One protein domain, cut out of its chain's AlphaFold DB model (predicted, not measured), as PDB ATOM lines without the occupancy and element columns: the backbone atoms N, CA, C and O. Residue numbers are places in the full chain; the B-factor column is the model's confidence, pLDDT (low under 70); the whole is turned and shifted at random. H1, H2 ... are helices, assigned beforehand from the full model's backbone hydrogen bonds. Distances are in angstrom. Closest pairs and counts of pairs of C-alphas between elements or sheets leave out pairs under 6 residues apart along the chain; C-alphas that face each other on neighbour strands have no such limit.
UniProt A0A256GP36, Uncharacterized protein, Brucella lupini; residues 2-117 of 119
ATOM      1  N   GLU A   2     -38.155  38.402  22.663       91.44
ATOM      2  CA  GLU A   2     -38.619  36.999  22.591       91.44
ATOM      3  C   GLU A   2     -37.466  36.000  22.708       91.44
ATOM      4  O   GLU A   2     -37.494  35.116  23.555       91.44
ATOM      5  N   LEU A   3     -36.423  36.190  21.894       91.81
ATOM      6  CA  LEU A   3     -35.262  35.308  21.894       91.81
ATOM      7  C   LEU A   3     -34.556  35.264  23.256       91.81
ATOM      8  O   LEU A   3     -34.172  34.191  23.683       91.81
ATOM      9  N   ALA A   4     -34.445  36.397  23.953       93.38
ATOM     10  CA  ALA A   4     -33.806  36.449  25.268       93.38
ATOM     11  C   ALA A   4     -34.636  35.728  26.338       93.38
ATOM     12  O   ALA A   4     -34.083  35.010  27.158       93.38
ATOM     13  N   LEU A   5     -35.968  35.856  26.295       93.50
ATOM     14  CA  LEU A   5     -36.851  35.097  27.186       93.50
ATOM     15  C   LEU A   5     -36.744  33.590  26.918       93.50
ATOM     16  O   LEU A   5     -36.645  32.807  27.853       93.50
ATOM     17  N   LYS A   6     -36.724  33.177  25.644       93.56
ATOM     18  CA  LYS A   6     -36.539  31.767  25.271       93.56
ATOM     19  C   LYS A   6     -35.184  31.227  25.706       93.56
ATOM     20  O   LYS A   6     -35.123  30.095  26.170       93.56
ATOM     21  N   GLU A   7     -34.128  32.014  25.534       93.00
ATOM     22  CA  GLU A   7     -32.785  31.617  25.942       93.00
ATOM     23  C   GLU A   7     -32.711  31.449  27.456       93.00
ATOM     24  O   GLU A   7     -32.310  30.390  27.922       93.00
ATOM     25  N   ALA A   8     -33.243  32.407  28.220       92.56
ATOM     26  CA  ALA A   8     -33.312  32.291  29.669       92.56
ATOM     27  C   ALA A   8     -34.060  31.031  30.120       92.56
ATOM     28  O   ALA A   8     -33.552  30.271  30.938       92.56
ATOM     29  N   LEU A   9     -35.232  30.755  29.544       92.19
ATOM     30  CA  LEU A   9     -35.988  29.538  29.848       92.19
ATOM     31  C   LEU A   9     -35.212  28.259  29.499       92.19
ATOM     32  O   LEU A   9     -35.261  27.289  30.251       92.19
ATOM     33  N   ARG A  10     -34.462  28.248  28.390       91.19
ATOM     34  CA  ARG A  10     -33.613  27.107  28.013       91.19
ATOM     35  C   ARG A  10     -32.449  26.914  28.968       91.19
ATOM     36  O   ARG A  10     -32.196  25.780  29.366       91.19
ATOM     37  N   GLU A  11     -31.760  27.984  29.344       89.75
ATOM     38  CA  GLU A  11     -30.663  27.916  30.308       89.75
ATOM     39  C   GLU A  11     -31.151  27.428  31.672       89.75
ATOM     40  O   GLU A  11     -30.529  26.558  32.277       89.75
ATOM     41  N   ILE A  12     -32.316  27.901  32.116       88.50
ATOM     42  CA  ILE A  12     -32.989  27.427  33.329       88.50
ATOM     43  C   ILE A  12     -33.376  25.941  33.222       88.50
ATOM     44  O   ILE A  12     -33.292  25.204  34.206       88.50
ATOM     45  N   ALA A  13     -33.758  25.467  32.037       87.12
ATOM     46  CA  ALA A  13     -34.005  24.046  31.807       87.12
ATOM     47  C   ALA A  13     -32.712  23.218  31.867       87.12
ATOM     48  O   ALA A  13     -32.698  22.150  32.476       87.12
ATOM     49  N   HIS A  14     -31.606  23.721  31.304       84.31
ATOM     50  CA  HIS A  14     -30.277  23.082  31.379       84.31
ATOM     51  C   HIS A  14     -29.761  23.025  32.819       84.31
ATOM     52  O   HIS A  14     -29.173  22.032  33.240       84.31
ATOM     53  N   ILE A  15     -30.106  24.068  33.570       81.31
ATOM     54  CA  ILE A  15     -30.326  24.098  35.005       81.31
ATOM     55  C   ILE A  15     -30.666  22.788  35.685       81.31
ATOM     56  O   ILE A  15     -30.053  22.397  36.664       81.31
ATOM     57  N   GLY A  16     -31.730  22.161  35.178       77.25
ATOM     58  CA  GLY A  16     -32.574  21.205  35.881       77.25
ATOM     59  C   GLY A  16     -33.606  21.877  36.793       77.25
ATOM     60  O   GLY A  16     -33.867  21.330  37.864       77.25
ATOM     61  N   VAL A  17     -34.096  23.079  36.456       73.12
ATOM     62  CA  VAL A  17     -35.090  23.818  37.263       73.12
ATOM     63  C   VAL A  17     -36.517  23.640  36.722       73.12
ATOM     64  O   VAL A  17     -37.399  23.298  37.499       73.12
ATOM     65  N   ASP A  18     -36.757  23.821  35.419       73.38
ATOM     66  CA  ASP A  18     -38.054  23.543  34.770       73.38
ATOM     67  C   ASP A  18     -37.878  23.426  33.241       73.38
ATOM     68  O   ASP A  18     -36.994  24.075  32.685       73.38
ATOM     69  N   ASP A  19     -38.709  22.638  32.554       68.75
ATOM     70  CA  ASP A  19     -38.703  22.512  31.085       68.75
ATOM     71  C   ASP A  19     -39.849  23.335  30.482       68.75
ATOM     72  O   ASP A  19     -40.932  22.837  30.145       68.75
ATOM     73  N   ALA A  20     -39.631  24.646  30.397       72.75
ATOM     74  CA  ALA A  20     -40.608  25.550  29.817       72.75
ATOM     75  C   ALA A  20     -40.649  25.416  28.287       72.75
ATOM     76  O   ALA A  20     -39.637  25.470  27.581       72.75
ATOM     77  N   ARG A  21     -41.863  25.311  27.743       73.75
ATOM     78  CA  ARG A  21     -42.088  25.251  26.296       73.75
ATOM     79  C   ARG A  21     -41.755  26.587  25.637       73.75
ATOM     80  O   ARG A  21     -42.451  27.578  25.832       73.75
ATOM     81  N   THR A  22     -40.733  26.587  24.785       79.50
ATOM     82  CA  THR A  22     -40.258  27.779  24.057       79.50
ATOM     83  C   THR A  22     -40.765  27.871  22.611       79.50
ATOM     84  O   THR A  22     -40.272  28.686  21.826       79.50
ATOM     85  N   ASP A  23     -41.744  27.048  22.221       79.12
ATOM     86  CA  ASP A  23     -42.348  27.082  20.889       79.12
ATOM     87  C   ASP A  23     -43.386  28.212  20.731       79.12
ATOM     88  O   ASP A  23     -44.179  28.488  21.629       79.12
ATOM     89  N   GLY A  24     -43.386  28.869  19.563       80.50
ATOM     90  CA  GLY A  24     -44.303  29.972  19.229       80.50
ATOM     91  C   GLY A  24     -43.748  31.382  19.479       80.50
ATOM     92  O   GLY A  24     -42.563  31.546  19.758       80.50
ATOM     93  N   HIS A  25     -44.604  32.402  19.341       83.38
ATOM     94  CA  HIS A  25     -44.258  33.838  19.427       83.38
ATOM     95  C   HIS A  25     -45.000  34.581  20.555       83.38
ATOM     96  O   HIS A  25     -45.107  35.807  20.561       83.38
ATOM     97  N   ASP A  26     -45.539  33.839  21.525       88.06
ATOM     98  CA  ASP A  26     -46.309  34.417  22.626       88.06
ATOM     99  C   ASP A  26     -45.380  34.983  23.712       88.06
ATOM    100  O   ASP A  26     -44.946  34.290  24.633       88.06
ATOM    101  N   LEU A  27     -45.061  36.272  23.576       89.62
ATOM    102  CA  LEU A  27     -44.229  37.019  24.520       89.62
ATOM    103  C   LEU A  27     -44.767  36.999  25.954       89.62
ATOM    104  O   LEU A  27     -43.973  36.985  26.893       89.62
ATOM    105  N   LEU A  28     -46.091  37.047  26.122       92.19
ATOM    106  CA  LEU A  28     -46.705  37.094  27.446       92.19
ATOM    107  C   LEU A  28     -46.590  35.747  28.133       92.19
ATOM    108  O   LEU A  28     -46.182  35.698  29.288       92.19
ATOM    109  N   LYS A  29     -46.844  34.666  27.397       90.69
ATOM    110  CA  LYS A  29     -46.655  33.316  27.913       90.69
ATOM    111  C   LYS A  29     -45.204  33.056  28.323       90.69
ATOM    112  O   LYS A  29     -44.973  32.596  29.434       90.69
ATOM    113  N   LEU A  30     -44.230  33.408  27.476       92.00
ATOM    114  CA  LEU A  30     -42.804  33.248  27.806       92.00
ATOM    115  C   LEU A  30     -42.420  33.999  29.091       92.00
ATOM    116  O   LEU A  30     -41.616  33.521  29.886       92.00
ATOM    117  N   TYR A  31     -42.994  35.183  29.292       92.44
ATOM    118  CA  TYR A  31     -42.768  35.973  30.495       92.44
ATOM    119  C   TYR A  31     -43.462  35.390  31.732       92.44
ATOM    120  O   TYR A  31     -42.868  35.363  32.807       92.44
ATOM    121  N   ASP A  32     -44.698  34.910  31.586       91.12
ATOM    122  CA  ASP A  32     -45.455  34.259  32.657       91.12
ATOM    123  C   ASP A  32     -44.760  32.976  33.131       91.12
ATOM    124  O   ASP A  32     -44.652  32.757  34.337       91.12
ATOM    125  N   ASP A  33     -44.219  32.181  32.204       91.06
ATOM    126  CA  ASP A  33     -43.439  30.982  32.520       91.06
ATOM    127  C   ASP A  33     -42.162  31.346  33.303       91.06
ATOM    128  O   ASP A  33     -41.871  30.735  34.332       91.06
ATOM    129  N   LEU A  34     -41.447  32.405  32.896       90.06
ATOM    130  CA  LEU A  34     -40.269  32.899  33.620       90.06
ATOM    131  C   LEU A  34     -40.618  33.348  35.052       90.06
ATOM    132  O   LEU A  34     -39.914  33.019  36.006       90.06
ATOM    133  N   GLN A  35     -41.718  34.085  35.219       89.62
ATOM    134  CA  GLN A  35     -42.185  34.558  36.527       89.62
ATOM    135  C   GLN A  35     -42.673  33.414  37.421       89.62
ATOM    136  O   GLN A  35     -42.453  33.430  38.633       89.62
ATOM    137  N   LYS A  36     -43.305  32.396  36.833       88.38
ATOM    138  CA  LYS A  36     -43.704  31.187  37.551       88.38
ATOM    139  C   LYS A  36     -42.479  30.457  38.103       88.38
ATOM    140  O   LYS A  36     -42.458  30.156  39.290       88.38
ATOM    141  N   ILE A  37     -41.447  30.255  37.283       88.06
ATOM    142  CA  ILE A  37     -40.187  29.628  37.710       88.06
ATOM    143  C   ILE A  37     -39.574  30.388  38.887       88.06
ATOM    144  O   ILE A  37     -39.188  29.775  39.880       88.06
ATOM    145  N   LEU A  38     -39.502  31.719  38.807       86.31
ATOM    146  CA  LEU A  38     -38.995  32.548  39.901       86.31
ATOM    147  C   LEU A  38     -39.750  32.302  41.205       86.31
ATOM    148  O   LEU A  38     -39.139  32.041  42.243       86.31
ATOM    149  N   LYS A  39     -41.081  32.329  41.130       86.94
ATOM    150  CA  LYS A  39     -41.956  32.099  42.276       86.94
ATOM    151  C   LYS A  39     -41.775  30.700  42.865       86.94
ATOM    152  O   LYS A  39     -41.699  30.567  44.086       86.94
ATOM    153  N   ASP A  40     -41.674  29.685  42.014       86.44
ATOM    154  CA  ASP A  40     -41.481  28.288  42.417       86.44
ATOM    155  C   ASP A  40     -40.099  28.071  43.074       86.44
ATOM    156  O   ASP A  40     -39.959  27.210  43.941       86.44
ATOM    157  N   ASN A  41     -39.108  28.913  42.754       82.94
ATOM    158  CA  ASN A  41     -37.778  28.940  43.380       82.94
ATOM    159  C   ASN A  41     -37.674  29.938  44.554       82.94
ATOM    160  O   ASN A  41     -36.579  30.334  44.953       82.94
ATOM    161  N   GLY A  42     -38.807  30.368  45.120       81.62
ATOM    162  CA  GLY A  42     -38.847  31.202  46.326       81.62
ATOM    163  C   GLY A  42     -38.519  32.681  46.106       81.62
ATOM    164  O   GLY A  42     -38.422  33.435  47.076       81.62
ATOM    165  N   VAL A  43     -38.387  33.125  44.855       80.62
ATOM    166  CA  VAL A  43     -38.159  34.532  44.521       80.62
ATOM    167  C   VAL A  43     -39.504  35.204  44.298       80.62
ATOM    168  O   VAL A  43     -40.177  34.979  43.292       80.62
ATOM    169  N   ASN A  44     -39.910  36.043  45.252       71.06
ATOM    170  CA  ASN A  44     -41.122  36.834  45.087       71.06
ATOM    171  C   ASN A  44     -40.820  38.123  44.312       71.06
ATOM    172  O   ASN A  44     -40.316  39.096  44.875       71.06
ATOM    173  N   ASP A  45     -41.140  38.117  43.022       67.94
ATOM    174  CA  ASP A  45     -40.875  39.214  42.093       67.94
ATOM    175  C   ASP A  45     -42.125  40.072  41.809       67.94
ATOM    176  O   ASP A  45     -42.363  40.553  40.701       67.94
ATOM    177  N   ASP A  46     -42.903  40.374  42.853       66.81
ATOM    178  CA  ASP A  46     -43.954  41.410  42.822       66.81
ATOM    179  C   ASP A  46     -43.367  42.846  42.721       66.81
ATOM    180  O   ASP A  46     -44.015  43.856  43.022       66.81
ATOM    181  N   GLY A  47     -42.103  42.962  42.310       73.88
ATOM    182  CA  GLY A  47     -41.338  44.192  42.262       73.88
ATOM    183  C   GLY A  47     -41.860  45.189  41.228       73.88
ATOM    184  O   GLY A  47     -42.537  44.870  40.246       73.88
ATOM    185  N   ARG A  48     -41.489  46.462  41.411       83.25
ATOM    186  CA  ARG A  48     -41.803  47.527  40.439       83.25
ATOM    187  C   ARG A  48     -41.222  47.236  39.052       83.25
ATOM    188  O   ARG A  48     -41.809  47.658  38.059       83.25
ATOM    189  N   TRP A  49     -40.084  46.544  38.989       85.81
ATOM    190  CA  TRP A  49     -39.384  46.258  37.739       85.81
ATOM    191  C   TRP A  49     -40.090  45.205  36.888       85.81
ATOM    192  O   TRP A  49     -40.292  45.419  35.695       85.81
ATOM    193  N   SER A  50     -40.554  44.119  37.494       87.00
ATOM    194  CA  SER A  50     -41.251  43.055  36.766       87.00
ATOM    195  C   SER A  50     -42.634  43.486  36.317       87.00
ATOM    196  O   SER A  50     -42.991  43.326  35.151       87.00
ATOM    197  N   ASN A  51     -43.338  44.259  37.142       89.19
ATOM    198  CA  ASN A  51     -44.540  44.958  36.693       89.19
ATOM    199  C   ASN A  51     -44.273  45.929  35.526       89.19
ATOM    200  O   ASN A  51     -45.099  46.059  34.618       89.19
ATOM    201  N   HIS A  52     -43.121  46.607  35.512       91.06
ATOM    202  CA  HIS A  52     -42.724  47.464  34.394       91.06
ATOM    203  C   HIS A  52     -42.453  46.654  33.115       91.06
ATOM    204  O   HIS A  52     -42.999  46.989  32.060       91.06
ATOM    205  N   CYS A  53     -41.695  45.559  33.213       91.88
ATOM    206  CA  CYS A  53     -41.414  44.658  32.094       91.88
ATOM    207  C   CYS A  53     -42.695  44.017  31.543       91.88
ATOM    208  O   CYS A  53     -42.894  44.005  30.327       91.88
ATOM    209  N   ARG A  54     -43.617  43.587  32.416       93.19
ATOM    210  CA  ARG A  54     -44.932  43.072  32.017       93.19
ATOM    211  C   ARG A  54     -45.698  44.088  31.179       93.19
ATOM    212  O   ARG A  54     -46.182  43.750  30.106       93.19
ATOM    213  N   ARG A  55     -45.774  45.347  31.625       92.56
ATOM    214  CA  ARG A  55     -46.467  46.414  30.881       92.56
ATOM    215  C   ARG A  55     -45.865  46.645  29.496       92.56
ATOM    216  O   ARG A  55     -46.616  46.833  28.541       92.56
ATOM    217  N   ILE A  56     -44.536  46.626  29.391       92.44
ATOM    218  CA  ILE A  56     -43.826  46.730  28.110       92.44
ATOM    219  C   ILE A  56     -44.225  45.572  27.189       92.44
ATOM    220  O   ILE A  56     -44.632  45.806  26.052       92.44
ATOM    221  N   LEU A  57     -44.148  44.337  27.686       93.00
ATOM    222  CA  LEU A  57     -44.449  43.142  26.900       93.00
ATOM    223  C   LEU A  57     -45.919  43.088  26.486       93.00
ATOM    224  O   LEU A  57     -46.196  42.800  25.328       93.00
ATOM    225  N   THR A  58     -46.855  43.452  27.368       93.31
ATOM    226  CA  THR A  58     -48.277  43.580  27.020       93.31
ATOM    227  C   THR A  58     -48.485  44.594  25.908       93.31
ATOM    228  O   THR A  58     -49.230  44.316  24.970       93.31
ATOM    229  N   HIS A  59     -47.830  45.753  25.974       91.06
ATOM    230  CA  HIS A  59     -47.970  46.776  24.944       91.06
ATOM    231  C   HIS A  59     -47.461  46.290  23.580       91.06
ATOM    232  O   HIS A  59     -48.173  46.407  22.586       91.06
ATOM    233  N   ILE A  60     -46.271  45.685  23.543       89.81
ATOM    234  CA  ILE A  60     -45.666  45.166  22.307       89.81
ATOM    235  C   ILE A  60     -46.481  43.999  21.745       89.81
ATOM    236  O   ILE A  60     -46.800  43.991  20.561       89.81
ATOM    237  N   HIS A  61     -46.864  43.047  22.595       90.88
ATOM    238  CA  HIS A  61     -47.665  41.896  22.188       90.88
ATOM    239  C   HIS A  61     -49.048  42.314  21.677       90.88
ATOM    240  O   HIS A  61     -49.552  41.715  20.741       90.88
ATOM    241  N   SER A  62     -49.652  43.369  22.232       88.88
ATOM    242  CA  SER A  62     -50.928  43.892  21.721       88.88
ATOM    243  C   SER A  62     -50.793  44.517  20.330       88.88
ATOM    244  O   SER A  62     -51.751  44.495  19.564       88.88
ATOM    245  N   ALA A  63     -49.626  45.089  20.013       86.81
ATOM    246  CA  ALA A  63     -49.359  45.689  18.711       86.81
ATOM    247  C   ALA A  63     -49.046  44.633  17.638       86.81
ATOM    248  O   ALA A  63     -49.513  44.766  16.514       86.81
ATOM    249  N   ASP A  64     -48.292  43.585  17.981       86.88
ATOM    250  CA  ASP A  64     -47.972  42.483  17.066       86.88
ATOM    251  C   ASP A  64     -47.935  41.130  17.805       86.88
ATOM    252  O   ASP A  64     -46.862  40.654  18.191       86.88
ATOM    253  N   PRO A  65     -49.098  40.481  18.007       86.38
ATOM    254  CA  PRO A  65     -49.191  39.255  18.803       86.38
ATOM    255  C   PRO A  65     -48.430  38.066  18.213       86.38
ATOM    256  O   PRO A  65     -48.095  37.126  18.932       86.38
ATOM    257  N   LYS A  66     -48.204  38.076  16.893       84.75
ATOM    258  CA  LYS A  66     -47.601  36.963  16.143       84.75
ATOM    259  C   LYS A  66     -46.204  37.276  15.609       84.75
ATOM    260  O   LYS A  66     -45.564  36.386  15.053       84.75
ATOM    261  N   GLY A  67     -45.727  38.510  15.766       84.00
ATOM    262  CA  GLY A  67     -44.464  38.948  15.176       84.00
ATOM    263  C   GLY A  67     -44.513  39.051  13.646       84.00
ATOM    264  O   GLY A  67     -43.476  38.912  12.998       84.00
ATOM    265  N   GLU A  68     -45.701  39.206  13.060       87.56
ATOM    266  CA  GLU A  68     -45.919  39.219  11.607       87.56
ATOM    267  C   GLU A  68     -46.043  40.642  11.061       87.56
ATOM    268  O   GLU A  68     -45.576  40.923   9.955       87.56
ATOM    269  N   HIS A  69     -46.640  41.541  11.846       87.31
ATOM    270  CA  HIS A  69     -47.013  42.888  11.422       87.31
ATOM    271  C   HIS A  69     -45.792  43.696  10.977       87.31
ATOM    272  O   HIS A  69     -45.804  44.330   9.926       87.31
ATOM    273  N   PHE A  70     -44.686  43.614  11.718       83.19
ATOM    274  CA  PHE A  70     -43.456  44.335  11.365       83.19
ATOM    275  C   PHE A  70     -42.628  43.669  10.255       83.19
ATOM    276  O   PHE A  70     -41.611  44.223   9.840       83.19
ATOM    277  N   ARG A  71     -43.014  42.472   9.794       85.44
ATOM    278  CA  ARG A  71     -42.238  41.672   8.828       85.44
ATOM    279  C   ARG A  71     -42.866  41.634   7.448       85.44
ATOM    280  O   ARG A  71     -42.141  41.574   6.455       85.44
ATOM    281  N   TYR A  72     -44.191  41.630   7.386       89.06
ATOM    282  CA  TYR A  72     -44.926  41.411   6.151       89.06
ATOM    283  C   TYR A  72     -45.872  42.574   5.859       89.06
ATOM    284  O   TYR A  72     -46.463  43.132   6.778       89.06
ATOM    285  N   PRO A  73     -46.070  42.926   4.578       86.38
ATOM    286  CA  PRO A  73     -47.017  43.974   4.201       86.38
ATOM    287  C   PRO A  73     -48.482  43.554   4.412       86.38
ATOM    288  O   PRO A  73     -49.361  44.406   4.513       86.38
ATOM    289  N   ALA A  74     -48.760  42.251   4.467       91.19
ATOM    290  CA  ALA A  74     -50.092  41.695   4.661       91.19
ATOM    291  C   ALA A  74     -50.024  40.346   5.386       91.19
ATOM    292  O   ALA A  74     -49.020  39.633   5.305       91.19
ATOM    293  N   ALA A  75     -51.108  39.994   6.072       88.94
ATOM    294  CA  ALA A  75     -51.303  38.688   6.682       88.94
ATOM    295  C   ALA A  75     -51.474  37.594   5.613       88.94
ATOM    296  O   ALA A  75     -51.763  37.869   4.448       88.94
ATOM    297  N   LEU A  76     -51.370  36.323   6.019       87.75
ATOM    298  CA  LEU A  76     -51.514  35.167   5.116       87.75
ATOM    299  C   LEU A  76     -52.862  35.110   4.375       87.75
ATOM    300  O   LEU A  76     -52.960  34.497   3.318       87.75
ATOM    301  N   ASN A  77     -53.898  35.751   4.916       91.44
ATOM    302  CA  ASN A  77     -55.209  35.873   4.278       91.44
ATOM    303  C   ASN A  77     -55.308  37.055   3.289       91.44
ATOM    304  O   ASN A  77     -56.394  37.326   2.787       91.44
ATOM    305  N   GLY A  78     -54.205  37.761   3.026       88.94
ATOM    306  CA  GLY A  78     -54.131  38.901   2.111       88.94
ATOM    307  C   GLY A  78     -54.540  40.244   2.719       88.94
ATOM    308  O   GLY A  78     -54.413  41.267   2.050       88.94
ATOM    309  N   ASN A  79     -54.994  40.276   3.976       92.31
ATOM    310  CA  ASN A  79     -55.355  41.530   4.632       92.31
ATOM    311  C   ASN A  79     -54.100  42.329   4.984       92.31
ATOM    312  O   ASN A  79     -53.211  41.831   5.673       92.31
ATOM    313  N   VAL A  80     -54.055  43.583   4.543       91.50
ATOM    314  CA  VAL A  80     -52.986  44.524   4.886       91.50
ATOM    315  C   VAL A  80     -53.048  44.830   6.380       91.50
ATOM    316  O   VAL A  80     -54.130  45.054   6.931       91.50
ATOM    317  N   PHE A  81     -51.894  44.824   7.041       88.62
ATOM    318  CA  PHE A  81     -51.834  45.189   8.449       88.62
ATOM    319  C   PHE A  81     -52.040  46.703   8.636       88.62
ATOM    320  O   PHE A  81     -51.619  47.484   7.780       88.62
ATOM    321  N   PRO A  82     -52.675  47.148   9.735       86.12
ATOM    322  CA  PRO A  82     -52.895  48.572   9.970       86.12
ATOM    323  C   PRO A  82     -51.568  49.321  10.123       86.12
ATOM    324  O   PRO A  82     -50.581  48.762  10.586       86.12
ATOM    325  N   GLU A  83     -51.514  50.595   9.756       84.50
ATOM    326  CA  GLU A  83     -50.296  51.382   9.962       84.50
ATOM    327  C   GLU A  83     -50.021  51.564  11.464       84.50
ATOM    328  O   GLU A  83     -50.936  51.831  12.248       84.50
ATOM    329  N   VAL A  84     -48.761  51.400  11.877       83.25
ATOM    330  CA  VAL A  84     -48.342  51.535  13.279       83.25
ATOM    331  C   VAL A  84     -47.204  52.532  13.372       83.25
ATOM    332  O   VAL A  84     -46.144  52.350  12.775       83.25
ATOM    333  N   THR A  85     -47.396  53.563  14.189       85.50
ATOM    334  CA  THR A  85     -46.321  54.487  14.553       85.50
ATOM    335  C   THR A  85     -45.444  53.847  15.620       85.50
ATOM    336  O   THR A  85     -45.898  53.583  16.734       85.50
ATOM    337  N   VAL A  86     -44.168  53.635  15.302       82.50
ATOM    338  CA  VAL A  86     -43.205  53.034  16.230       82.50
ATOM    339  C   VAL A  86     -42.291  54.102  16.819       82.50
ATOM    340  O   VAL A  86     -41.559  54.784  16.102       82.50
ATOM    341  N   ASN A  87     -42.276  54.209  18.150       88.75
ATOM    342  CA  ASN A  87     -41.240  54.953  18.861       88.75
ATOM    343  C   ASN A  87     -39.979  54.082  19.005       88.75
ATOM    344  O   ASN A  87     -39.899  53.239  19.900       88.75
ATOM    345  N   ILE A  88     -38.989  54.307  18.137       88.38
ATOM    346  CA  ILE A  88     -37.742  53.526  18.093       88.38
ATOM    347  C   ILE A  88     -36.950  53.622  19.403       88.38
ATOM    348  O   ILE A  88     -36.474  52.607  19.907       88.38
ATOM    349  N   GLU A  89     -36.840  54.811  20.001       93.19
ATOM    350  CA  GLU A  89     -36.124  54.985  21.270       93.19
ATOM    351  C   GLU A  89     -36.808  54.204  22.399       93.19
ATOM    352  O   GLU A  89     -36.153  53.502  23.174       93.19
ATOM    353  N   GLY A  90     -38.140  54.281  22.457       89.31
ATOM    354  CA  GLY A  90     -38.944  53.502  23.394       89.31
ATOM    355  C   GLY A  90     -38.739  51.997  23.215       89.31
ATOM    356  O   GLY A  90     -38.591  51.284  24.205       89.31
ATOM    357  N   LEU A  91     -38.657  51.523  21.968       88.06
ATOM    358  CA  LEU A  91     -38.423  50.114  21.653       88.06
ATOM    359  C   LEU A  91     -37.031  49.637  22.093       88.06
ATOM    360  O   LEU A  91     -36.910  48.545  22.648       88.06
ATOM    361  N   ILE A  92     -35.992  50.454  21.901       90.94
ATOM    362  CA  ILE A  92     -34.626  50.143  22.354       90.94
ATOM    363  C   ILE A  92     -34.582  50.038  23.883       90.94
ATOM    364  O   ILE A  92     -34.054  49.066  24.423       90.94
ATOM    365  N   ARG A  93     -35.186  50.999  24.595       93.00
ATOM    366  CA  ARG A  93     -35.263  50.976  26.067       93.00
ATOM    367  C   ARG A  93     -36.039  49.765  26.569       93.00
ATOM    368  O   ARG A  93     -35.578  49.059  27.461       93.00
ATOM    369  N   ALA A  94     -37.186  49.487  25.956       91.62
ATOM    370  CA  ALA A  94     -37.976  48.299  26.237       91.62
ATOM    371  C   ALA A  94     -37.150  47.018  26.059       91.62
ATOM    372  O   ALA A  94     -37.236  46.114  26.889       91.62
ATOM    373  N   HIS A  95     -36.350  46.938  24.988       92.94
ATOM    374  CA  HIS A  95     -35.522  45.768  24.711       92.94
ATOM    375  C   HIS A  95     -34.545  45.540  25.852       92.94
ATOM    376  O   HIS A  95     -34.522  44.445  26.403       92.94
ATOM    377  N   TYR A  96     -33.827  46.595  26.236       94.25
ATOM    378  CA  TYR A  96     -32.865  46.561  27.327       94.25
ATOM    379  C   TYR A  96     -33.485  46.083  28.647       94.25
ATOM    380  O   TYR A  96     -32.924  45.209  29.300       94.25
ATOM    381  N   HIS A  97     -34.662  46.597  29.025       93.38
ATOM    382  CA  HIS A  97     -35.339  46.185  30.261       93.38
ATOM    383  C   HIS A  97     -35.645  44.684  30.297       93.38
ATOM    384  O   HIS A  97     -35.387  44.023  31.303       93.38
ATOM    385  N   VAL A  98     -36.180  44.151  29.197       93.00
ATOM    386  CA  VAL A  98     -36.594  42.745  29.114       93.00
ATOM    387  C   VAL A  98     -35.386  41.812  29.045       93.00
ATOM    388  O   VAL A  98     -35.399  40.775  29.703       93.00
ATOM    389  N   THR A  99     -34.348  42.155  28.274       94.88
ATOM    390  CA  THR A  99     -33.137  41.322  28.194       94.88
ATOM    391  C   THR A  99     -32.375  41.317  29.509       94.88
ATOM    392  O   THR A  99     -31.991  40.253  29.967       94.88
ATOM    393  N   LEU A 100     -32.241  42.477  30.163       94.12
ATOM    394  CA  LEU A 100     -31.573  42.564  31.459       94.12
ATOM    395  C   LEU A 100     -32.281  41.709  32.514       94.12
ATOM    396  O   LEU A 100     -31.624  41.008  33.272       94.12
ATOM    397  N   LEU A 101     -33.617  41.746  32.554       91.06
ATOM    398  CA  LEU A 101     -34.368  40.882  33.460       91.06
ATOM    399  C   LEU A 101     -34.089  39.401  33.173       91.06
ATOM    400  O   LEU A 101     -33.810  38.661  34.108       91.06
ATOM    401  N   ALA A 102     -34.155  38.980  31.908       92.38
ATOM    402  CA  ALA A 102     -33.902  37.594  31.520       92.38
ATOM    403  C   ALA A 102     -32.508  37.122  31.982       92.38
ATOM    404  O   ALA A 102     -32.410  36.096  32.655       92.38
ATOM    405  N   ASP A 103     -31.467  37.920  31.729       93.44
ATOM    406  CA  ASP A 103     -30.086  37.623  32.139       93.44
ATOM    407  C   ASP A 103     -29.937  37.560  33.669       93.44
ATOM    408  O   ASP A 103     -29.294  36.655  34.208       93.44
ATOM    409  N   CYS A 104     -30.553  38.501  34.396       90.44
ATOM    410  CA  CYS A 104     -30.508  38.528  35.858       90.44
ATOM    411  C   CYS A 104     -31.171  37.292  36.474       90.44
ATOM    412  O   CYS A 104     -30.647  36.740  37.440       90.44
ATOM    413  N   VAL A 105     -32.307  36.852  35.924       89.25
ATOM    414  CA  VAL A 105     -33.030  35.674  36.423       89.25
ATOM    415  C   VAL A 105     -32.185  34.414  36.271       89.25
ATOM    416  O   VAL A 105     -32.050  33.651  37.226       89.25
ATOM    417  N   VAL A 106     -31.582  34.223  35.099       91.00
ATOM    418  CA  VAL A 106     -30.677  33.100  34.831       91.00
ATOM    419  C   VAL A 106     -29.501  33.105  35.802       91.00
ATOM    420  O   VAL A 106     -29.275  32.111  36.489       91.00
ATOM    421  N   THR A 107     -28.800  34.238  35.900       91.25
ATOM    422  CA  THR A 107     -27.622  34.394  36.767       91.25
ATOM    423  C   THR A 107     -27.960  34.055  38.218       91.25
ATOM    424  O   THR A 107     -27.284  33.247  38.847       91.25
ATOM    425  N   MET A 108     -29.057  34.608  38.737       89.25
ATOM    426  CA  MET A 108     -29.493  34.371  40.112       89.25
ATOM    427  C   MET A 108     -29.823  32.894  40.374       89.25
ATOM    428  O   MET A 108     -29.436  32.354  41.409       89.25
ATOM    429  N   LEU A 109     -30.528  32.222  39.457       87.12
ATOM    430  CA  LEU A 109     -30.873  30.807  39.625       87.12
ATOM    431  C   LEU A 109     -29.638  29.898  39.521       87.12
ATOM    432  O   LEU A 109     -29.527  28.932  40.277       87.12
ATOM    433  N   GLN A 110     -28.694  30.221  38.633       87.25
ATOM    434  CA  GLN A 110     -27.406  29.527  38.534       87.25
ATOM    435  C   GLN A 110     -26.592  29.672  39.824       87.25
ATOM    436  O   GLN A 110     -26.082  28.679  40.346       87.25
ATOM    437  N   GLU A 111     -26.498  30.887  40.366       85.94
ATOM    438  CA  GLU A 111     -25.799  31.144  41.625       85.94
ATOM    439  C   GLU A 111     -26.446  30.398  42.793       85.94
ATOM    440  O   GLU A 111     -25.745  29.676  43.500       85.94
ATOM    441  N   ASN A 112     -27.770  30.493  42.962       81.31
ATOM    442  CA  ASN A 112     -28.486  29.785  44.029       81.31
ATOM    443  C   ASN A 112     -28.217  28.277  43.995       81.31
ATOM    444  O   ASN A 112     -27.914  27.680  45.025       81.31
ATOM    445  N   ARG A 113     -28.240  27.666  42.807       75.81
ATOM    446  CA  ARG A 113     -27.980  26.232  42.659       75.81
ATOM    447  C   ARG A 113     -26.539  25.846  42.993       75.81
ATOM    448  O   ARG A 113     -26.312  24.787  43.574       75.81
ATOM    449  N   ASN A 114     -25.568  26.699  42.671       73.44
ATOM    450  CA  ASN A 114     -24.170  26.475  43.046       73.44
ATOM    451  C   ASN A 114     -23.962  26.494  44.571       73.44
ATOM    452  O   ASN A 114     -23.066  25.812  45.058       73.44
ATOM    453  N   TYR A 115     -24.786  27.230  45.326       65.69
ATOM    454  CA  TYR A 115     -24.746  27.215  46.793       65.69
ATOM    455  C   TYR A 115     -25.412  25.977  47.419       65.69
ATOM    456  O   TYR A 115     -25.092  25.631  48.556       65.69
ATOM    457  N   GLU A 116     -26.319  25.300  46.709       62.78
ATOM    458  CA  GLU A 116     -27.035  24.114  47.208       62.78
ATOM    459  C   GLU A 116     -26.256  22.798  47.042       62.78
ATOM    460  O   GLU A 116     -26.589  21.799  47.684       62.78
ATOM    461  N   LEU A 117     -25.207  22.773  46.215       54.44
ATOM    462  CA  LEU A 117     -24.346  21.601  46.050       54.44
ATOM    463  C   LEU A 117     -23.263  21.584  47.148       54.44
ATOM    464  O   LEU A 117     -22.424  22.487  47.180       54.44
TER     465      LEU A 117
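What this domain is: This is residues 2 to 117 of the 119 residues of an uncharacterized protein of Brucella lupini (UniProt A0A256GP36). H1 lies side by side with the long H4, and the hairpin of H2 and H3 packs over this pair; a loop, residues 64 to 87, reaches to one end of the rod. The printed part has 116 residues, with four named helices, H1 to H4 in order, no named strand: all helix. It is only just compact, close to loose, radius of gyration of the C-alphas 16.0 A, spanning 55 by 27 by 18 A.

How they stand to each other: H1, residues 2 to 15, H2, residues 27 to 40, and H4, residues 88 to 116, form a bundle, helices side by side. H1 touches H2, closest C-alphas Glu 2 and Leu 27, 5.9 A. H1 touches residues 98 to 110 of H4, closest C-alphas Ala 8 and Ala 102, 5.6 A, at a shallow tilt of 3 degrees, the same way. H3, residues 48 to 63, forms a hairpin with H2, closest C-alphas Leu 27 and His 61, 6.4 A. H3 touches H4 at a steep tilt of 50 degrees, closest C-alphas Cys 53 and Val 98, 6.0 A. Every O i to N i+4 pair in H1 to H4 is within hydrogen-bond range.

Where its parts are: H1 spans 19.7 A from C-alpha 2 (-38.619, 36.999, 22.591), H2 20.1 A, H3 23.1 A, H4 42.7 A to C-alpha 116 (-27.035, 24.114, 47.208).

The domain as a whole: The C-alphas of Gly 78 and Leu 117, farthest apart, are 55.8 A apart. The printed part has no cut; links H1 to H2 and H3 to H4 are long. pLDDT is under 70 at residues 19, 45 to 46 and 115 to 117.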